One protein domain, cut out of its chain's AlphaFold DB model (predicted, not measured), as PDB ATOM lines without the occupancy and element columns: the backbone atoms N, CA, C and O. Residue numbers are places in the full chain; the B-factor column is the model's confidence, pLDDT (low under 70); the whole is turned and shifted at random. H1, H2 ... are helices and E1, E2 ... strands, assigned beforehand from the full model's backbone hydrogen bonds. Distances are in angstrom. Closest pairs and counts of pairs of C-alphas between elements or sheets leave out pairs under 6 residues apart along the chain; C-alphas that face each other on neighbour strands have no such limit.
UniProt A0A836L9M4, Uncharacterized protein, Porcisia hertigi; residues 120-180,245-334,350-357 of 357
ATOM      1  N   ARG A 120     141.548  62.774  33.820       80.00
ATOM      2  CA  ARG A 120     142.161  63.953  33.206       80.00
ATOM      3  C   ARG A 120     141.131  64.812  32.464       80.00
ATOM      4  O   ARG A 120     140.076  64.340  32.045       80.00
ATOM      5  N   SER A 121     141.459  66.088  32.271       85.31
ATOM      6  CA  SER A 121     140.639  66.976  31.438       85.31
ATOM      7  C   SER A 121     140.662  66.491  29.988       85.31
ATOM      8  O   SER A 121     141.737  66.239  29.443       85.31
ATOM      9  N   ILE A 122     139.492  66.382  29.357       87.44
ATOM     10  CA  ILE A 122     139.351  65.920  27.968       87.44
ATOM     11  C   ILE A 122     138.669  67.009  27.149       87.44
ATOM     12  O   ILE A 122     137.659  67.579  27.564       87.44
ATOM     13  N   ARG A 123     139.220  67.301  25.971       91.00
ATOM     14  CA  ARG A 123     138.610  68.191  24.985       91.00
ATOM     15  C   ARG A 123     137.675  67.396  24.079       91.00
ATOM     16  O   ARG A 123     138.078  66.428  23.448       91.00
ATOM     17  N   PHE A 124     136.451  67.859  23.928       91.75
ATOM     18  CA  PHE A 124     135.517  67.320  22.953       91.75
ATOM     19  C   PHE A 124     135.327  68.330  21.837       91.75
ATOM     20  O   PHE A 124     135.044  69.499  22.090       91.75
ATOM     21  N   TRP A 125     135.493  67.874  20.603       91.25
ATOM     22  CA  TRP A 125     135.140  68.605  19.397       91.25
ATOM     23  C   TRP A 125     133.788  68.114  18.907       91.25
ATOM     24  O   TRP A 125     133.577  66.909  18.791       91.25
ATOM     25  N   VAL A 126     132.895  69.036  18.569       90.94
ATOM     26  CA  VAL A 126     131.661  68.714  17.854       90.94
ATOM     27  C   VAL A 126     131.724  69.370  16.484       90.94
ATOM     28  O   VAL A 126     131.864  70.590  16.382       90.94
ATOM     29  N   VAL A 127     131.672  68.564  15.425       90.00
ATOM     30  CA  VAL A 127     131.896  69.001  14.041       90.00
ATOM     31  C   VAL A 127     130.647  68.764  13.209       90.00
ATOM     32  O   VAL A 127     130.142  67.646  13.136       90.00
ATOM     33  N   ARG A 128     130.165  69.808  12.537       87.88
ATOM     34  CA  ARG A 128     129.029  69.725  11.617       87.88
ATOM     35  C   ARG A 128     129.488  69.320  10.221       87.88
ATOM     36  O   ARG A 128     130.359  69.968   9.644       87.88
ATOM     37  N   GLY A 129     128.887  68.259   9.680       80.56
ATOM     38  CA  GLY A 129     129.297  67.655   8.408       80.56
ATOM     39  C   GLY A 129     128.986  68.476   7.149       80.56
ATOM     40  O   GLY A 129     129.446  68.122   6.073       80.56
ATOM     41  N   ASP A 130     128.216  69.558   7.259       74.38
ATOM     42  CA  ASP A 130     127.682  70.323   6.123       74.38
ATOM     43  C   ASP A 130     128.456  71.618   5.800       74.38
ATOM     44  O   ASP A 130     128.481  72.034   4.645       74.38
ATOM     45  N   TYR A 131     129.094  72.267   6.785       64.31
ATOM     46  CA  TYR A 131     129.731  73.586   6.597       64.31
ATOM     47  C   TYR A 131     131.043  73.789   7.371       64.31
ATOM     48  O   TYR A 131     131.440  74.931   7.606       64.31
ATOM     49  N   GLY A 132     131.702  72.720   7.830       69.69
ATOM     50  CA  GLY A 132     132.976  72.822   8.562       69.69
ATOM     51  C   GLY A 132     132.890  73.612   9.876       69.69
ATOM     52  O   GLY A 132     133.913  73.960  10.466       69.69
ATOM     53  N   ARG A 133     131.669  73.910  10.345       83.44
ATOM     54  CA  ARG A 133     131.447  74.553  11.638       83.44
ATOM     55  C   ARG A 133     131.773  73.549  12.726       83.44
ATOM     56  O   ARG A 133     131.311  72.409  12.684       83.44
ATOM     57  N   ARG A 134     132.545  73.992  13.705       88.06
ATOM     58  CA  ARG A 134     132.924  73.182  14.851       88.06
ATOM     59  C   ARG A 134     132.837  74.006  16.117       88.06
ATOM     60  O   ARG A 134     133.130  75.200  16.095       88.06
ATOM     61  N   CYS A 135     132.460  73.357  17.202       88.19
ATOM     62  CA  CYS A 135     132.650  73.878  18.542       88.19
ATOM     63  C   CYS A 135     133.514  72.902  19.336       88.19
ATOM     64  O   CYS A 135     133.711  71.750  18.937       88.19
ATOM     65  N   SER A 136     134.069  73.380  20.442       90.62
ATOM     66  CA  SER A 136     134.736  72.502  21.390       90.62
ATOM     67  C   SER A 136     134.443  72.916  22.811       90.62
ATOM     68  O   SER A 136     134.322  74.105  23.105       90.62
ATOM     69  N   PHE A 137     134.433  71.938  23.695       91.31
ATOM     70  CA  PHE A 137     134.345  72.145  25.126       91.31
ATOM     71  C   PHE A 137     135.355  71.246  25.829       91.31
ATOM     72  O   PHE A 137     135.792  70.224  25.299       91.31
ATOM     73  N   VAL A 138     135.761  71.656  27.019       91.56
ATOM     74  CA  VAL A 138     136.631  70.876  27.893       91.56
ATOM     75  C   VAL A 138     135.774  70.322  29.012       91.56
ATOM     76  O   VAL A 138     135.030  71.067  29.645       91.56
ATOM     77  N   MET A 139     135.884  69.024  29.261       90.44
ATOM     78  CA  MET A 139     135.186  68.352  30.344       90.44
ATOM     79  C   MET A 139     136.185  67.851  31.381       90.44
ATOM     80  O   MET A 139     137.181  67.210  31.036       90.44
ATOM     81  N   ARG A 140     135.893  68.108  32.658       90.19
ATOM     82  CA  ARG A 140     136.611  67.545  33.807       90.19
ATOM     83  C   ARG A 140     135.657  66.666  34.614       90.19
ATOM     84  O   ARG A 140     134.832  67.208  35.357       90.19
ATOM     85  N   PRO A 141     135.698  65.337  34.432       86.00
ATOM     86  CA  PRO A 141     134.802  64.436  35.131       86.00
ATOM     87  C   PRO A 141     135.387  63.987  36.473       86.00
ATOM     88  O   PRO A 141     136.553  63.605  36.589       86.00
ATOM     89  N   LYS A 142     134.534  64.003  37.489       85.31
ATOM     90  CA  LYS A 142     134.800  63.532  38.841       85.31
ATOM     91  C   LYS A 142     133.722  62.533  39.233       85.31
ATOM     92  O   LYS A 142     132.536  62.840  39.189       85.31
ATOM     93  N   PHE A 143     134.153  61.359  39.648       83.62
ATOM     94  CA  PHE A 143     133.335  60.258  40.117       83.62
ATOM     95  C   PHE A 143     133.465  60.187  41.631       83.62
ATOM     96  O   PHE A 143     134.568  60.148  42.175       83.62
ATOM     97  N   GLU A 144     132.341  60.179  42.319       83.94
ATOM     98  CA  GLU A 144     132.250  60.054  43.760       83.94
ATOM     99  C   GLU A 144     131.324  58.888  44.067       83.94
ATOM    100  O   GLU A 144     130.189  58.848  43.606       83.94
ATOM    101  N   CYS A 145     131.820  57.922  44.823       80.69
ATOM    102  CA  CYS A 145     131.046  56.779  45.256       80.69
ATOM    103  C   CYS A 145     131.038  56.765  46.777       80.69
ATOM    104  O   CYS A 145     132.103  56.742  47.385       80.69
ATOM    105  N   THR A 146     129.867  56.767  47.394       83.75
ATOM    106  CA  THR A 146     129.710  56.569  48.835       83.75
ATOM    107  C   THR A 146     128.943  55.283  49.090       83.75
ATOM    108  O   THR A 146     128.146  54.856  48.257       83.75
ATOM    109  N   TRP A 147     129.201  54.620  50.212       83.50
ATOM    110  CA  TRP A 147     128.459  53.420  50.582       83.50
ATOM    111  C   TRP A 147     128.110  53.396  52.058       83.50
ATOM    112  O   TRP A 147     128.925  53.704  52.921       83.50
ATOM    113  N   ASN A 148     126.890  52.966  52.339       78.88
ATOM    114  CA  ASN A 148     126.399  52.747  53.680       78.88
ATOM    115  C   ASN A 148     126.103  51.259  53.835       78.88
ATOM    116  O   ASN A 148     125.215  50.704  53.186       78.88
ATOM    117  N   CYS A 149     126.856  50.600  54.711       67.75
ATOM    118  CA  CYS A 149     126.490  49.266  55.161       67.75
ATOM    119  C   CYS A 149     125.257  49.414  56.050       67.75
ATOM    120  O   CYS A 149     125.331  50.080  57.085       67.75
ATOM    121  N   SER A 150     124.129  48.803  55.682       59.69
ATOM    122  CA  SER A 150     122.988  48.765  56.590       59.69
ATOM    123  C   SER A 150     123.348  47.854  57.766       59.69
ATOM    124  O   SER A 150     123.180  46.636  57.709       59.69
ATOM    125  N   THR A 151     123.861  48.421  58.854       49.44
ATOM    126  CA  THR A 151     124.010  47.727  60.137       49.44
ATOM    127  C   THR A 151     122.654  47.647  60.831       49.44
ATOM    128  O   THR A 151     122.478  48.129  61.946       49.44
ATOM    129  N   ALA A 152     121.662  47.046  60.180       40.81
ATOM    130  CA  ALA A 152     120.535  46.495  60.910       40.81
ATOM    131  C   ALA A 152     120.981  45.103  61.354       40.81
ATOM    132  O   ALA A 152     120.993  44.172  60.554       40.81
ATOM    133  N   TYR A 153     121.453  45.015  62.603       42.66
ATOM    134  CA  TYR A 153     121.771  43.789  63.336       42.66
ATOM    135  C   TYR A 153     121.009  42.570  62.799       42.66
ATOM    136  O   TYR A 153     119.875  42.301  63.194       42.66
ATOM    137  N   CYS A 154     121.650  41.792  61.934       34.66
ATOM    138  CA  CYS A 154     121.208  40.438  61.681       34.66
ATOM    139  C   CYS A 154     121.887  39.594  62.749       34.66
ATOM    140  O   CYS A 154     123.079  39.294  62.668       34.66
ATOM    141  N   LYS A 155     121.124  39.260  63.797       37.56
ATOM    142  CA  LYS A 155     121.424  38.072  64.591       37.56
ATOM    143  C   LYS A 155     121.720  36.955  63.596       37.56
ATOM    144  O   LYS A 155     120.873  36.612  62.775       37.56
ATOM    145  N   VAL A 156     122.954  36.470  63.659       46.31
ATOM    146  CA  VAL A 156     123.435  35.284  62.960       46.31
ATOM    147  C   VAL A 156     122.409  34.177  63.199       46.31
ATOM    148  O   VAL A 156     122.186  33.781  64.341       46.31
ATOM    149  N   GLY A 157     121.726  33.756  62.139       44.19
ATOM    150  CA  GLY A 157     120.667  32.751  62.215       44.19
ATOM    151  C   GLY A 157     120.148  32.333  60.843       44.19
ATOM    152  O   GLY A 157     119.973  31.148  60.608       44.19
ATOM    153  N   ASP A 158     120.021  33.278  59.913       47.91
ATOM    154  CA  ASP A 158     119.694  33.003  58.511       47.91
ATOM    155  C   ASP A 158     120.808  33.565  57.635       47.91
ATOM    156  O   ASP A 158     121.241  34.692  57.859       47.91
ATOM    157  N   GLY A 159     121.277  32.817  56.637       52.69
ATOM    158  CA  GLY A 159     122.379  33.177  55.730       52.69
ATOM    159  C   GLY A 159     122.143  34.393  54.816       52.69
ATOM    160  O   GLY A 159     122.601  34.396  53.677       52.69
ATOM    161  N   LYS A 160     121.427  35.425  55.274       53.56
ATOM    162  CA  LYS A 160     121.215  36.685  54.563       53.56
ATOM    163  C   LYS A 160     122.489  37.527  54.641       53.56
ATOM    164  O   LYS A 160     122.855  38.033  55.700       53.56
ATOM    165  N   GLN A 161     123.182  37.636  53.510       57.62
ATOM    166  CA  GLN A 161     124.341  38.514  53.353       57.62
ATOM    167  C   GLN A 161     123.937  39.975  53.587       57.62
ATOM    168  O   GLN A 161     122.849  40.394  53.193       57.62
ATOM    169  N   ALA A 162     124.819  40.744  54.230       58.50
ATOM    170  CA  ALA A 162     124.606  42.167  54.462       58.50
ATOM    171  C   ALA A 162     124.500  42.920  53.125       58.50
ATOM    172  O   ALA A 162     125.361  42.781  52.256       58.50
ATOM    173  N   GLU A 163     123.439  43.708  52.973       70.00
ATOM    174  CA  GLU A 163     123.216  44.563  51.810       70.00
ATOM    175  C   GLU A 163     123.923  45.912  52.030       70.00
ATOM    176  O   GLU A 163     123.882  46.501  53.115       70.00
ATOM    177  N   VAL A 164     124.629  46.383  51.007       75.75
ATOM    178  CA  VAL A 164     125.353  47.655  51.000       75.75
ATOM    179  C   VAL A 164     124.623  48.596  50.057       75.75
ATOM    180  O   VAL A 164     124.475  48.308  48.869       75.75
ATOM    181  N   GLU A 165     124.171  49.734  50.571       82.56
ATOM    182  CA  GLU A 165     123.644  50.802  49.731       82.56
ATOM    183  C   GLU A 165     124.815  51.623  49.194       82.56
ATOM    184  O   GLU A 165     125.628  52.128  49.962       82.56
ATOM    185  N   VAL A 166     124.921  51.726  47.875       81.94
ATOM    186  CA  VAL A 166     125.997  52.412  47.161       81.94
ATOM    187  C   VAL A 166     125.399  53.575  46.382       81.94
ATOM    188  O   VAL A 166     124.594  53.371  45.476       81.94
ATOM    189  N   GLN A 167     125.822  54.792  46.705       86.38
ATOM    190  CA  GLN A 167     125.495  55.996  45.956       86.38
ATOM    191  C   GLN A 167     126.665  56.361  45.038       86.38
ATOM    192  O   GLN A 167     127.764  56.666  45.492       86.38
ATOM    193  N   GLU A 168     126.415  56.356  43.736       85.06
ATOM    194  CA  GLU A 168     127.343  56.750  42.680       85.06
ATOM    195  C   GLU A 168     126.961  58.147  42.182       85.06
ATOM    196  O   GLU A 168     125.801  58.413  41.882       85.06
ATOM    197  N   THR A 169     127.918  59.063  42.109       85.19
ATOM    198  CA  THR A 169     127.727  60.446  41.661       85.19
ATOM    199  C   THR A 169     128.797  60.795  40.637       85.19
ATOM    200  O   THR A 169     129.992  60.691  40.913       85.19
ATOM    201  N   VAL A 170     128.386  61.251  39.458       87.12
ATOM    202  CA  VAL A 170     129.274  61.772  38.417       87.12
ATOM    203  C   VAL A 170     129.056  63.268  38.291       87.12
ATOM    204  O   VAL A 170     127.949  63.727  38.023       87.12
ATOM    205  N   ARG A 171     130.132  64.032  38.458       88.88
ATOM    206  CA  ARG A 171     130.176  65.482  38.289       88.88
ATOM    207  C   ARG A 171     131.065  65.826  37.110       88.88
ATOM    208  O   ARG A 171     132.255  65.534  37.132       88.88
ATOM    209  N   CYS A 172     130.511  66.481  36.105       89.38
ATOM    210  CA  CYS A 172     131.243  66.950  34.938       89.38
ATOM    211  C   CYS A 172     131.300  68.474  34.971       89.38
ATOM    212  O   CYS A 172     130.281  69.129  34.760       89.38
ATOM    213  N   GLN A 173     132.484  69.039  35.218       90.50
ATOM    214  CA  GLN A 173     132.719  70.456  34.947       90.50
ATOM    215  C   GLN A 173     132.905  70.630  33.443       90.50
ATOM    216  O   GLN A 173     133.767  69.976  32.854       90.50
ATOM    217  N   VAL A 174     132.127  71.512  32.832       90.38
ATOM    218  CA  VAL A 174     132.176  71.814  31.403       90.38
ATOM    219  C   VAL A 174     132.618  73.251  31.225       90.38
ATOM    220  O   VAL A 174     132.010  74.170  31.769       90.38
ATOM    221  N   ILE A 175     133.682  73.440  30.459       89.50
ATOM    222  CA  ILE A 175     134.207  74.750  30.094       89.50
ATOM    223  C   ILE A 175     134.080  74.859  28.583       89.50
ATOM    224  O   ILE A 175     134.817  74.205  27.834       89.50
ATOM    225  N   ALA A 176     133.124  75.664  28.131       81.44
ATOM    226  CA  ALA A 176     132.988  75.972  26.720       81.44
ATOM    227  C   ALA A 176     134.278  76.653  26.248       81.44
ATOM    228  O   ALA A 176     134.749  77.620  26.850       81.44
ATOM    229  N   SER A 177     134.887  76.145  25.177       70.44
ATOM    230  CA  SER A 177     135.976  76.885  24.548       70.44
ATOM    231  C   SER A 177     135.328  77.972  23.708       70.44
ATOM    232  O   SER A 177     134.790  77.689  22.637       70.44
ATOM    233  N   SER A 178     135.363  79.207  24.204       54.06
ATOM    234  CA  SER A 178     134.968  80.420  23.485       54.06
ATOM    235  C   SER A 178     135.867  80.604  22.260       54.06
ATOM    236  O   SER A 178     136.842  81.345  22.273       54.06
ATOM    237  N   GLY A 179     135.585  79.843  21.214       46.25
ATOM    238  CA  GLY A 179     136.410  79.716  20.028       46.25
ATOM    239  C   GLY A 179     135.537  79.402  18.830       46.25
ATOM    240  O   GLY A 179     135.732  78.391  18.160       46.25
ATOM    241  N   THR A 180     134.566  80.270  18.545       37.03
ATOM    242  CA  THR A 180     134.006  80.403  17.199       37.03
ATOM    243  C   THR A 180     135.122  80.893  16.279       37.03
ATOM    244  O   THR A 180     135.204  82.066  15.920       37.03
ATOM    245  N   VAL A 245     137.293  80.899  32.713       50.56
ATOM    246  CA  VAL A 245     136.122  81.112  31.865       50.56
ATOM    247  C   VAL A 245     134.975  80.353  32.526       50.56
ATOM    248  O   VAL A 245     135.139  79.169  32.822       50.56
ATOM    249  N   ASP A 246     133.861  81.043  32.794       62.84
ATOM    250  CA  ASP A 246     132.651  80.505  33.432       62.84
ATOM    251  C   ASP A 246     132.290  79.121  32.873       62.84
ATOM    252  O   ASP A 246     131.787  78.975  31.757       62.84
ATOM    253  N   GLY A 247     132.587  78.089  33.660       73.50
ATOM    254  CA  GLY A 247     132.172  76.722  33.396       73.50
ATOM    255  C   GLY A 247     130.882  76.404  34.140       73.50
ATOM    256  O   GLY A 247     130.559  77.017  35.157       73.50
ATOM    257  N   TYR A 248     130.153  75.408  33.660       86.38
ATOM    258  CA  TYR A 248     128.957  74.898  34.319       86.38
ATOM    259  C   TYR A 248     129.151  73.434  34.708       86.38
ATOM    260  O   TYR A 248     130.098  72.780  34.276       86.38
ATOM    261  N   PHE A 249     128.283  72.929  35.582       87.56
ATOM    262  CA  PHE A 249     128.391  71.573  36.106       87.56
ATOM    263  C   PHE A 249     127.162  70.757  35.720       87.56
ATOM    264  O   PHE A 249     126.035  71.189  35.970       87.56
ATOM    265  N   TYR A 250     127.387  69.559  35.186       87.75
ATOM    266  CA  TYR A 250     126.390  68.490  35.220       87.75
ATOM    267  C   TYR A 250     126.684  67.564  36.382       87.75
ATOM    268  O   TYR A 250     127.835  67.204  36.628       87.75
ATOM    269  N   GLU A 251     125.628  67.168  37.074       87.69
ATOM    270  CA  GLU A 251     125.678  66.167  38.123       87.69
ATOM    271  C   GLU A 251     124.624  65.105  37.819       87.69
ATOM    272  O   GLU A 251     123.465  65.433  37.565       87.69
ATOM    273  N   ALA A 252     125.039  63.843  37.838       85.94
ATOM    274  CA  ALA A 252     124.156  62.695  37.744       85.94
ATOM    275  C   ALA A 252     124.448  61.758  38.914       85.94
ATOM    276  O   ALA A 252     125.607  61.437  39.179       85.94
ATOM    277  N   THR A 253     123.395  61.330  39.602       86.25
ATOM    278  CA  THR A 253     123.498  60.531  40.823       86.25
ATOM    279  C   THR A 253     122.588  59.324  40.717       86.25
ATOM    280  O   THR A 253     121.453  59.434  40.258       86.25
ATOM    281  N   GLN A 254     123.072  58.179  41.177       84.94
ATOM    282  CA  GLN A 254     122.310  56.945  41.261       84.94
ATOM    283  C   GLN A 254     122.586  56.248  42.585       84.94
ATOM    284  O   GLN A 254     123.704  56.266  43.089       84.94
ATOM    285  N   ILE A 255     121.562  55.601  43.132       83.62
ATOM    286  CA  ILE A 255     121.675  54.768  44.326       83.62
ATOM    287  C   ILE A 255     121.372  53.330  43.912       83.62
ATOM    288  O   ILE A 255     120.360  53.060  43.265       83.62
ATOM    289  N   THR A 256     122.265  52.407  44.252       78.50
ATOM    290  CA  THR A 256     122.138  50.974  43.972       78.50
ATOM    291  C   THR A 256     122.358  50.178  45.246       78.50
ATOM    292  O   THR A 256     123.110  50.592  46.122       78.50
ATOM    293  N   ARG A 257     121.715  49.018  45.356       80.38
ATOM    294  CA  ARG A 257     121.996  48.075  46.437       80.38
ATOM    295  C   ARG A 257     122.899  46.969  45.919       80.38
ATOM    296  O   ARG A 257     122.689  46.469  44.816       80.38
ATOM    297  N   ARG A 258     123.940  46.632  46.677       71.19
ATOM    298  CA  ARG A 258     124.973  45.670  46.286       71.19
ATOM    299  C   ARG A 258     125.324  44.744  47.437       71.19
ATOM    300  O   ARG A 258     125.201  45.100  48.601       71.19
ATOM    301  N   HIS A 259     125.842  43.570  47.099       67.50
ATOM    302  CA  HIS A 259     126.316  42.589  48.080       67.50
ATOM    303  C   HIS A 259     127.771  42.823  48.520       67.50
ATOM    304  O   HIS A 259     128.305  42.076  49.337       67.50
ATOM    305  N   SER A 260     128.437  43.844  47.973       64.06
ATOM    306  CA  SER A 260     129.830  44.161  48.279       64.06
ATOM    307  C   SER A 260     130.137  45.645  48.095       64.06
ATOM    308  O   SER A 260     129.550  46.316  47.244       64.06
ATOM    309  N   ILE A 261     131.125  46.125  48.851       67.62
ATOM    310  CA  ILE A 261     131.702  47.464  48.703       67.62
ATOM    311  C   ILE A 261     132.371  47.589  47.316       67.62
ATOM    312  O   ILE A 261     133.003  46.626  46.863       67.62
ATOM    313  N   PRO A 262     132.257  48.742  46.629       62.34
ATOM    314  CA  PRO A 262     132.966  48.999  45.377       62.34
ATOM    315  C   PRO A 262     134.481  48.829  45.540       62.34
ATOM    316  O   PRO A 262     135.070  49.310  46.506       62.34
ATOM    317  N   THR A 263     135.129  48.156  44.590       57.31
ATOM    318  CA  THR A 263     136.588  47.978  44.604       57.31
ATOM    319  C   THR A 263     137.226  48.746  43.452       57.31
ATOM    320  O   THR A 263     136.765  48.668  42.320       57.31
ATOM    321  N   CYS A 264     138.299  49.485  43.747       52.41
ATOM    322  CA  CYS A 264     139.187  50.058  42.738       52.41
ATOM    323  C   CYS A 264     140.371  49.107  42.557       52.41
ATOM    324  O   CYS A 264     141.213  48.998  43.449       52.41
ATOM    325  N   SER A 265     140.437  48.370  41.449       47.47
ATOM    326  CA  SER A 265     141.600  47.524  41.173       47.47
ATOM    327  C   SER A 265     142.768  48.388  40.692       47.47
ATOM    328  O   SER A 265     142.697  48.990  39.624       47.47
ATOM    329  N   THR A 266     143.865  48.406  41.447       39.00
ATOM    330  CA  THR A 266     145.076  49.214  41.201       39.00
ATOM    331  C   THR A 266     145.872  48.835  39.943       39.00
ATOM    332  O   THR A 266     146.803  49.547  39.584       39.00
ATOM    333  N   ASN A 267     145.499  47.764  39.234       37.34
ATOM    334  CA  ASN A 267     146.212  47.244  38.060       37.34
ATOM    335  C   ASN A 267     145.420  47.447  36.761       37.34
ATOM    336  O   ASN A 267     145.160  46.499  36.022       37.34
ATOM    337  N   LEU A 268     145.016  48.686  36.483       44.28
ATOM    338  CA  LEU A 268     144.233  49.054  35.303       44.28
ATOM    339  C   LEU A 268     145.075  49.089  34.018       44.28
ATOM    340  O   LEU A 268     145.264  50.119  33.382       44.28
ATOM    341  N   ARG A 269     145.536  47.919  33.579       38.09
ATOM    342  CA  ARG A 269     145.586  47.630  32.148       38.09
ATOM    343  C   ARG A 269     144.324  46.839  31.832       38.09
ATOM    344  O   ARG A 269     144.182  45.711  32.280       38.09
ATOM    345  N   VAL A 270     143.445  47.433  31.027       38.94
ATOM    346  CA  VAL A 270     142.314  46.754  30.373       38.94
ATOM    347  C   VAL A 270     141.135  46.410  31.302       38.94
ATOM    348  O   VAL A 270     140.864  45.243  31.551       38.94
ATOM    349  N   ASN A 271     140.373  47.407  31.775       40.88
ATOM    350  CA  ASN A 271     138.909  47.297  31.658       40.88
ATOM    351  C   ASN A 271     138.163  48.613  31.975       40.88
ATOM    352  O   ASN A 271     138.240  49.079  33.112       40.88
ATOM    353  N   PRO A 272     137.344  49.151  31.051       44.25
ATOM    354  CA  PRO A 272     136.396  50.246  31.316       44.25
ATOM    355  C   PRO A 272     135.265  49.848  32.293       44.25
ATOM    356  O   PRO A 272     134.490  50.693  32.732       44.25
ATOM    357  N   TYR A 273     135.202  48.567  32.679       42.78
ATOM    358  CA  TYR A 273     134.273  47.998  33.665       42.78
ATOM    359  C   TYR A 273     134.822  47.966  35.107       42.78
ATOM    360  O   TYR A 273     134.149  47.460  36.003       42.78
ATOM    361  N   SER A 274     136.046  48.450  35.349       45.19
ATOM    362  CA  SER A 274     136.699  48.413  36.673       45.19
ATOM    363  C   SER A 274     136.197  49.479  37.650       45.19
ATOM    364  O   SER A 274     136.266  49.287  38.861       45.19
ATOM    365  N   LEU A 275     135.603  50.560  37.135       51.38
ATOM    366  CA  LEU A 275     134.571  51.317  37.839       51.38
ATOM    367  C   LEU A 275     133.324  50.433  37.858       51.38
ATOM    368  O   LEU A 275     132.386  50.662  37.100       51.38
ATOM    369  N   ALA A 276     133.364  49.346  38.625       43.19
ATOM    370  CA  ALA A 276     132.283  48.379  38.682       43.19
ATOM    371  C   ALA A 276     131.002  49.119  39.094       43.19
ATOM    372  O   ALA A 276     130.855  49.466  40.266       43.19
ATOM    373  N   GLY A 277     130.112  49.428  38.145       55.69
ATOM    374  CA  GLY A 277     128.903  50.202  38.411       55.69
ATOM    375  C   GLY A 277     128.349  51.048  37.272       55.69
ATOM    376  O   GLY A 277     128.943  51.186  36.203       55.69
ATOM    377  N   CYS A 278     127.186  51.646  37.544       58.22
ATOM    378  CA  CYS A 278     126.476  52.540  36.637       58.22
ATOM    379  C   CYS A 278     127.173  53.902  36.477       58.22
ATOM    380  O   CYS A 278     126.780  54.683  35.618       58.22
ATOM    381  N   SER A 279     128.249  54.166  37.225       73.94
ATOM    382  CA  SER A 279     129.120  55.338  37.070       73.94
ATOM    383  C   SER A 279     129.550  55.609  35.621       73.94
ATOM    384  O   SER A 279     129.511  56.751  35.167       73.94
ATOM    385  N   SER A 280     129.926  54.578  34.858       75.94
ATOM    386  CA  SER A 280     130.308  54.740  33.446       75.94
ATOM    387  C   SER A 280     129.114  55.131  32.565       75.94
ATOM    388  O   SER A 280     129.241  55.992  31.694       75.94
ATOM    389  N   ALA A 281     127.934  54.569  32.836       80.25
ATOM    390  CA  ALA A 281     126.695  54.916  32.149       80.25
ATOM    391  C   ALA A 281     126.247  56.354  32.466       80.25
ATOM    392  O   ALA A 281     125.975  57.109  31.533       80.25
ATOM    393  N   LEU A 282     126.269  56.755  33.745       84.88
ATOM    394  CA  LEU A 282     125.991  58.127  34.187       84.88
ATOM    395  C   LEU A 282     126.940  59.126  33.518       84.88
ATOM    396  O   LEU A 282     126.521  60.191  33.071       84.88
ATOM    397  N   PHE A 283     128.221  58.771  33.401       87.12
ATOM    398  CA  PHE A 283     129.192  59.604  32.706       87.12
ATOM    399  C   PHE A 283     128.915  59.715  31.205       87.12
ATOM    400  O   PHE A 283     128.969  60.824  30.674       87.12
ATOM    401  N   ALA A 284     128.565  58.619  30.524       87.31
ATOM    402  CA  ALA A 284     128.144  58.685  29.124       87.31
ATOM    403  C   ALA A 284     126.927  59.598  28.943       87.31
ATOM    404  O   ALA A 284     126.911  60.400  28.011       87.31
ATOM    405  N   ASP A 285     125.938  59.524  29.836       87.94
ATOM    406  CA  ASP A 285     124.764  60.399  29.794       87.94
ATOM    407  C   ASP A 285     125.135  61.869  29.981       87.94
ATOM    408  O   ASP A 285     124.716  62.709  29.181       87.94
ATOM    409  N   CYS A 286     125.975  62.179  30.973       89.06
ATOM    410  CA  CYS A 286     126.509  63.524  31.168       89.06
ATOM    411  C   CYS A 286     127.242  64.017  29.917       89.06
ATOM    412  O   CYS A 286     126.954  65.107  29.431       89.06
ATOM    413  N   LEU A 287     128.150  63.216  29.360       90.62
ATOM    414  CA  LEU A 287     128.939  63.570  28.182       90.62
ATOM    415  C   LEU A 287     128.053  63.840  26.969       90.62
ATOM    416  O   LEU A 287     128.189  64.884  26.330       90.62
ATOM    417  N   ILE A 288     127.124  62.931  26.674       90.38
ATOM    418  CA  ILE A 288     126.175  63.082  25.570       90.38
ATOM    419  C   ILE A 288     125.363  64.355  25.774       90.38
ATOM    420  O   ILE A 288     125.254  65.154  24.849       90.38
ATOM    421  N   ARG A 289     124.846  64.592  26.983       90.19
ATOM    422  CA  ARG A 289     124.078  65.799  27.292       90.19
ATOM    423  C   ARG A 289     124.890  67.072  27.061       90.19
ATOM    424  O   ARG A 289     124.375  67.989  26.429       90.19
ATOM    425  N   CYS A 290     126.148  67.100  27.500       89.38
ATOM    426  CA  CYS A 290     127.054  68.221  27.247       89.38
ATOM    427  C   CYS A 290     127.256  68.438  25.745       89.38
ATOM    428  O   CYS A 290     127.130  69.557  25.267       89.38
ATOM    429  N   ALA A 291     127.524  67.372  24.987       89.56
ATOM    430  CA  ALA A 291     127.727  67.471  23.546       89.56
ATOM    431  C   ALA A 291     126.488  68.022  22.824       89.56
ATOM    432  O   ALA A 291     126.630  68.888  21.964       89.56
ATOM    433  N   LEU A 292     125.290  67.566  23.211       88.31
ATOM    434  CA  LEU A 292     124.018  68.063  22.681       88.31
ATOM    435  C   LEU A 292     123.803  69.548  23.015       88.31
ATOM    436  O   LEU A 292     123.456  70.333  22.135       88.31
ATOM    437  N   ASP A 293     123.998  69.938  24.276       87.44
ATOM    438  CA  ASP A 293     123.743  71.308  24.729       87.44
ATOM    439  C   ASP A 293     124.769  72.294  24.119       87.44
ATOM    440  O   ASP A 293     124.386  73.358  23.629       87.44
ATOM    441  N   GLU A 294     126.048  71.915  24.022       86.94
ATOM    442  CA  GLU A 294     127.089  72.710  23.350       86.94
ATOM    443  C   GLU A 294     126.866  72.819  21.835       86.94
ATOM    444  O   GLU A 294     127.063  73.887  21.249       86.94
ATOM    445  N   ALA A 295     126.414  71.745  21.178       86.56
ATOM    446  CA  ALA A 295     126.040  71.780  19.766       86.56
ATOM    447  C   ALA A 295     124.833  72.697  19.522       86.56
ATOM    448  O   ALA A 295     124.849  73.513  18.595       86.56
ATOM    449  N   ALA A 296     123.807  72.619  20.373       84.69
ATOM    450  CA  ALA A 296     122.619  73.463  20.284       84.69
ATOM    451  C   ALA A 296     122.962  74.952  20.420       84.69
ATOM    452  O   ALA A 296     122.439  75.773  19.666       84.69
ATOM    453  N   ILE A 297     123.867  75.297  21.340       83.56
ATOM    454  CA  ILE A 297     124.289  76.683  21.581       83.56
ATOM    455  C   ILE A 297     125.204  77.188  20.461       83.56
ATOM    456  O   ILE A 297     124.953  78.251  19.894       83.56
ATOM    457  N   ALA A 298     126.270  76.453  20.139       82.44
ATOM    458  CA  ALA A 298     127.335  76.960  19.273       82.44
ATOM    459  C   ALA A 298     127.075  76.739  17.776       82.44
ATOM    460  O   ALA A 298     127.571  77.498  16.940       82.44
ATOM    461  N   LEU A 299     126.318  75.699  17.415       81.69
ATOM    462  CA  LEU A 299     126.101  75.284  16.024       81.69
ATOM    463  C   LEU A 299     124.656  75.490  15.548       81.69
ATOM    464  O   LEU A 299     124.363  75.176  14.390       81.69
ATOM    465  N   ASP A 300     123.801  76.072  16.397       78.62
ATOM    466  CA  ASP A 300     122.368  76.298  16.164       78.62
ATOM    467  C   ASP A 300     121.623  74.996  15.814       78.62
ATOM    468  O   ASP A 300     120.816  74.930  14.883       78.62
ATOM    469  N   ASP A 301     121.925  73.923  16.553       69.81
ATOM    470  CA  ASP A 301     121.242  72.631  16.429       69.81
ATOM    471  C   ASP A 301     119.841  72.696  17.062       69.81
ATOM    472  O   ASP A 301     119.599  72.262  18.189       69.81
ATOM    473  N   ARG A 302     118.891  73.304  16.341       64.38
ATOM    474  CA  ARG A 302     117.511  73.476  16.822       64.38
ATOM    475  C   ARG A 302     116.558  72.336  16.479       64.38
ATOM    476  O   ARG A 302     115.414  72.427  16.922       64.38
ATOM    477  N   ARG A 303     116.988  71.310  15.726       65.06
ATOM    478  CA  ARG A 303     116.329  70.004  15.445       65.06
ATOM    479  C   ARG A 303     116.868  69.411  14.137       65.06
ATOM    480  O   ARG A 303     117.154  70.136  13.188       65.06
ATOM    481  N   GLY A 304     116.882  68.080  14.054       74.62
ATOM    482  CA  GLY A 304     117.137  67.347  12.807       74.62
ATOM    483  C   GLY A 304     118.591  66.941  12.583       74.62
ATOM    484  O   GLY A 304     118.906  66.453  11.501       74.62
ATOM    485  N   TRP A 305     119.455  67.103  13.584       85.25
ATOM    486  CA  TRP A 305     120.822  66.599  13.559       85.25
ATOM    487  C   TRP A 305     120.955  65.303  14.359       85.25
ATOM    488  O   TRP A 305     120.257  65.057  15.341       85.25
ATOM    489  N   VAL A 306     121.853  64.452  13.891       89.38
ATOM    490  CA  VAL A 306     122.175  63.133  14.415       89.38
ATOM    491  C   VAL A 306     123.631  63.182  14.835       89.38
ATOM    492  O   VAL A 306     124.501  63.520  14.031       89.38
ATOM    493  N   HIS A 307     123.889  62.858  16.095       91.19
ATOM    494  CA  HIS A 307     125.236  62.875  16.644       91.19
ATOM    495  C   HIS A 307     125.858  61.489  16.487       91.19
ATOM    496  O   HIS A 307     125.342  60.498  17.014       91.19
ATOM    497  N   LEU A 308     126.965  61.419  15.756       92.25
ATOM    498  CA  LEU A 308     127.697  60.200  15.455       92.25
ATOM    499  C   LEU A 308     129.097  60.247  16.068       92.25
ATOM    500  O   LEU A 308     129.810  61.240  15.954       92.25
ATOM    501  N   TYR A 309     129.515  59.132  16.652       92.31
ATOM    502  CA  TYR A 309     130.881  58.885  17.088       92.31
ATOM    503  C   TYR A 309     131.395  57.621  16.400       92.31
ATOM    504  O   TYR A 309     130.764  56.566  16.483       92.31
ATOM    505  N   CYS A 310     132.495  57.742  15.650       88.94
ATOM    506  CA  CYS A 310     133.070  56.655  14.844       88.94
ATOM    507  C   CYS A 310     132.034  55.881  13.995       88.94
ATOM    508  O   CYS A 310     132.086  54.657  13.909       88.94
ATOM    509  N   GLY A 311     131.071  56.594  13.393       87.62
ATOM    510  CA  GLY A 311     130.023  56.010  12.544       87.62
ATOM    511  C   GLY A 311     128.792  55.466  13.282       87.62
ATOM    512  O   GLY A 311     127.829  55.070  12.633       87.62
ATOM    513  N   HIS A 312     128.773  55.488  14.617       91.75
ATOM    514  CA  HIS A 312     127.643  55.020  15.422       91.75
ATOM    515  C   HIS A 312     126.916  56.176  16.095       91.75
ATOM    516  O   HIS A 312     127.537  57.155  16.499       91.75
ATOM    517  N   HIS A 313     125.601  56.057  16.272       91.75
ATOM    518  CA  HIS A 313     124.838  57.061  17.010       91.75
ATOM    519  C   HIS A 313     125.298  57.128  18.468       91.75
ATOM    520  O   HIS A 313     125.338  56.091  19.131       91.75
ATOM    521  N   ILE A 314     125.596  58.318  18.996       90.06
ATOM    522  CA  ILE A 314     126.151  58.445  20.358       90.06
ATOM    523  C   ILE A 314     125.188  57.971  21.447       90.06
ATOM    524  O   ILE A 314     125.637  57.617  22.525       90.06
ATOM    525  N   THR A 315     123.878  57.933  21.179       89.06
ATOM    526  CA  THR A 315     122.897  57.390  22.136       89.06
ATOM    527  C   THR A 315     122.638  55.895  21.951       89.06
ATOM    528  O   THR A 315     121.918  55.313  22.755       89.06
ATOM    529  N   SER A 316     123.177  55.267  20.899       90.75
ATOM    530  CA  SER A 316     123.104  53.810  20.736       90.75
ATOM    531  C   SER A 316     124.073  53.126  21.693       90.75
ATOM    532  O   SER A 316     125.136  53.671  21.978       90.75
ATOM    533  N   GLU A 317     123.750  51.919  22.151       86.94
ATOM    534  CA  GLU A 317     124.615  51.143  23.050       86.94
ATOM    535  C   GLU A 317     126.041  50.980  22.501       86.94
ATOM    536  O   GLU A 317     127.017  51.221  23.210       86.94
ATOM    537  N   VAL A 318     126.167  50.667  21.206       87.94
ATOM    538  CA  VAL A 318     127.464  50.524  20.526       87.94
ATOM    539  C   VAL A 318     128.240  51.843  20.525       87.94
ATOM    540  O   VAL A 318     129.426  51.865  20.853       87.94
ATOM    541  N   GLY A 319     127.576  52.957  20.191       87.44
ATOM    542  CA  GLY A 319     128.203  54.280  20.181       87.44
ATOM    543  C   GLY A 319     128.639  54.738  21.574       87.44
ATOM    544  O   GLY A 319     129.758  55.225  21.725       87.44
ATOM    545  N   ARG A 320     127.798  54.520  22.593       88.00
ATOM    546  CA  ARG A 320     128.087  54.835  24.003       88.00
ATOM    547  C   ARG A 320     129.299  54.070  24.511       88.00
ATOM    548  O   ARG A 320     130.229  54.675  25.032       88.00
ATOM    549  N   THR A 321     129.292  52.751  24.337       85.25
ATOM    550  CA  THR A 321     130.365  51.875  24.817       85.25
ATOM    551  C   THR A 321     131.688  52.230  24.153       85.25
ATOM    552  O   THR A 321     132.695  52.379  24.836       85.25
ATOM    553  N   ARG A 322     131.691  52.457  22.835       86.81
ATOM    554  CA  ARG A 322     132.909  52.843  22.116       86.81
ATOM    555  C   ARG A 322     133.450  54.200  22.569       86.81
ATOM    556  O   ARG A 322     134.642  54.322  22.813       86.81
ATOM    557  N   LEU A 323     132.574  55.191  22.728       87.50
ATOM    558  CA  LEU A 323     132.947  56.515  23.223       87.50
ATOM    559  C   LEU A 323     133.566  56.450  24.624       87.50
ATOM    560  O   LEU A 323     134.589  57.081  24.871       87.50
ATOM    561  N   LEU A 324     132.972  55.669  25.528       86.56
ATOM    562  CA  LEU A 324     133.510  55.453  26.869       86.56
ATOM    563  C   LEU A 324     134.870  54.759  26.838       86.56
ATOM    564  O   LEU A 324     135.788  55.207  27.521       86.56
ATOM    565  N   ASN A 325     135.013  53.699  26.042       84.44
ATOM    566  CA  ASN A 325     136.274  52.972  25.918       84.44
ATOM    567  C   ASN A 325     137.400  53.909  25.479       84.44
ATOM    568  O   ASN A 325     138.427  53.959  26.147       84.44
ATOM    569  N   ASP A 326     137.168  54.719  24.446       85.50
ATOM    570  CA  ASP A 326     138.171  55.657  23.940       85.50
ATOM    571  C   ASP A 326     138.488  56.762  24.968       85.50
ATOM    572  O   ASP A 326     139.642  57.163  25.111       85.50
ATOM    573  N   VAL A 327     137.500  57.228  25.746       85.44
ATOM    574  CA  VAL A 327     137.728  58.164  26.866       85.44
ATOM    575  C   VAL A 327     138.635  57.549  27.939       85.44
ATOM    576  O   VAL A 327     139.579  58.199  28.396       85.44
ATOM    577  N   PHE A 328     138.375  56.307  28.345       79.75
ATOM    578  CA  PHE A 328     139.179  55.633  29.363       79.75
ATOM    579  C   PHE A 328     140.559  55.215  28.835       79.75
ATOM    580  O   PHE A 328     141.540  55.278  29.571       79.75
ATOM    581  N   GLU A 329     140.679  54.832  27.563       78.69
ATOM    582  CA  GLU A 329     141.969  54.574  26.914       78.69
ATOM    583  C   GLU A 329     142.822  55.830  26.823       78.69
ATOM    584  O   GLU A 329     144.026  55.778  27.078       78.69
ATOM    585  N   LEU A 330     142.192  56.968  26.516       73.88
ATOM    586  CA  LEU A 330     142.838  58.258  26.621       73.88
ATOM    587  C   LEU A 330     143.419  58.395  28.033       73.88
ATOM    588  O   LEU A 330     144.631  58.537  28.157       73.88
ATOM    589  N   ASP A 331     142.622  58.294  29.091       64.94
ATOM    590  CA  ASP A 331     143.128  58.430  30.466       64.94
ATOM    591  C   ASP A 331     144.317  57.493  30.792       64.94
ATOM    592  O   ASP A 331     145.341  57.943  31.310       64.94
ATOM    593  N   ASN A 332     144.259  56.234  30.348       59.00
ATOM    594  CA  ASN A 332     145.308  55.229  30.567       59.00
ATOM    595  C   ASN A 332     146.638  55.510  29.839       59.00
ATOM    596  O   ASN A 332     147.690  55.039  30.281       59.00
ATOM    597  N   LEU A 333     146.641  56.293  28.754       47.53
ATOM    598  CA  LEU A 333     147.867  56.671  28.030       47.53
ATOM    599  C   LEU A 333     148.820  57.553  28.862       47.53
ATOM    600  O   LEU A 333     149.943  57.800  28.430       47.53
ATOM    601  N   GLY A 334     148.409  58.005  30.053       41.25
ATOM    602  CA  GLY A 334     149.284  58.664  31.029       41.25
ATOM    603  C   GLY A 334     150.125  57.719  31.904       41.25
ATOM    604  O   GLY A 334     151.008  58.197  32.609       41.25
ATOM    605  N   THR A 350     136.390  63.559  18.880       91.75
ATOM    606  CA  THR A 350     135.547  64.258  17.901       91.75
ATOM    607  C   THR A 350     134.210  63.551  17.724       91.75
ATOM    608  O   THR A 350     134.163  62.368  17.393       91.75
ATOM    609  N   ILE A 351     133.123  64.295  17.913       92.25
ATOM    610  CA  ILE A 351     131.740  63.890  17.657       92.25
ATOM    611  C   ILE A 351     131.265  64.616  16.397       92.25
ATOM    612  O   ILE A 351     131.430  65.828  16.261       92.25
ATOM    613  N   CYS A 352     130.661  63.885  15.470       91.06
ATOM    614  CA  CYS A 352     130.186  64.426  14.205       91.06
ATOM    615  C   CYS A 352     128.667  64.626  14.225       91.06
ATOM    616  O   CYS A 352     127.926  63.770  14.695       91.06
ATOM    617  N   LEU A 353     128.195  65.729  13.657       89.62
ATOM    618  CA  LEU A 353     126.783  66.052  13.468       89.62
ATOM    619  C   LEU A 353     126.404  65.877  12.000       89.62
ATOM    620  O   LEU A 353     126.983  66.526  11.122       89.62
ATOM    621  N   PHE A 354     125.376  65.075  11.745       86.19
ATOM    622  CA  PHE A 354     124.811  64.871  10.413       86.19
ATOM    623  C   PHE A 354     123.334  65.211  10.384       86.19
ATOM    624  O   PHE A 354     122.600  64.905  11.318       86.19
ATOM    625  N   ARG A 355     122.877  65.831   9.301       82.94
ATOM    626  CA  ARG A 355     121.456  66.113   9.136       82.94
ATOM    627  C   ARG A 355     120.728  64.799   8.866       82.94
ATOM    628  O   ARG A 355     121.138  64.039   7.994       82.94
ATOM    629  N   LYS A 356     119.648  64.543   9.601       78.81
ATOM    630  CA  LYS A 356     118.703  63.473   9.283       78.81
ATOM    631  C   LYS A 356     118.028  63.849   7.959       78.81
ATOM    632  O   LYS A 356     117.332  64.864   7.914       78.81
ATOM    633  N   CYS A 357     118.337  63.105   6.898       62.91
ATOM    634  CA  CYS A 357     117.718  63.271   5.583       62.91
ATOM    635  C   CYS A 357     116.236  62.899   5.609       62.91
ATOM    636  O   CYS A 357     115.878  61.960   6.361       62.91
TER     637      CYS A 357
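AT A GLANCE: This is residues 120 to 180, 245 to 334 and 350 to 357 of the 357 residues of an uncharacterized protein of Porcisia hertigi (UniProt A0A836L9M4). A twisted sheet of six strands curls like part of a barrel round one long helix, H1, while a second helix, H2, crosses H1 near H1's first residues and packs on E5. The long strands E2 and E3 form a hairpin whose far end, residues 155 to 160, sticks out and adds to the length. The printed part has 159 residues, with six named strands and two named helices in the order E1 E2 E3 E4 H1 E5 H2 E6. The sheet's order is E4 E3 E2 E1 E6 E5, mixed, and the class is mixed, helices and strands. The whole is loose, with a radius of gyration of the C-alphas of 19.1 A and spans of 69 by 34 by 31 A.

IN THESE COORDINATES: E1, residues 122 to 128, begins at C-alpha 122 at (139.351, 65.920, 27.968). E2, residues 134 to 149, is the longest strand, 47.3 A from first to last C-alpha. E3, residues 164 to 176, measures 38.1 A, and E4, residues 248 to 258, 31.8 A. H1, residues 279 to 299, measures 29.2 A and begins at C-alpha 279 at (129.120, 55.338, 37.070). E5 is residues 305 to 309. H2, residues 317 to 332, measures 22.4 A. E6, residues 350 to 355, ends at C-alpha 355 at (121.456, 66.113, 9.136).

HOW THE PARTS SIT: E1, E2 and E3 make a meander, each strand the antiparallel neighbour of the one before; E1 and E2 are a hairpin, with N 124 and O 137 2.8 A apart. In the hairpin of E2 and E3, N 142 and O 171 are 2.8 A apart. E4, an edge strand, is antiparallel to E3, with N 168 and O 254 at 2.8 A. E6 is parallel to E1, with N 353 and O 127 at 2.8 A, and antiparallel to E5, the other edge strand, with N 308 and O 352 at 2.8 A. H1 is on one face of the sheet, an arrangement in two layers, and the sheet curls round it; the closest C-alphas of H1 and E3 are those of Ser 279 and Glu 168, 6.1 A apart. H1 and E5 are near each other. H2 touches H1 with residues 320 to 324 alone, about perpendicular at 82 degrees, the closest C-alphas being those of Arg 320 and Ala 284, 6.4 A apart. The closest C-alphas of H2 and E5 are those of Gly 319 and Tyr 309, 6.2 A apart. E4 is apart from E1. In H1 and H2 every O i to N i+4 pair is within hydrogen-bond range.

THE WHOLE: The C-alphas farthest apart, those of Tyr 131 and Gly 157, are 69.6 A apart. Two cuts leave out residues 181 to 244, with a gap of 14.8 A between C-alphas 180 and 245, and residues 335 to 349, with 19.8 A between C-alphas 334 and 350. The links E2 to E3 and E4 to H1 are long. The mean pLDDT of the printed part is 75.2; 49 residues are under 70, among them residues 149 to 162 and 259 to 278.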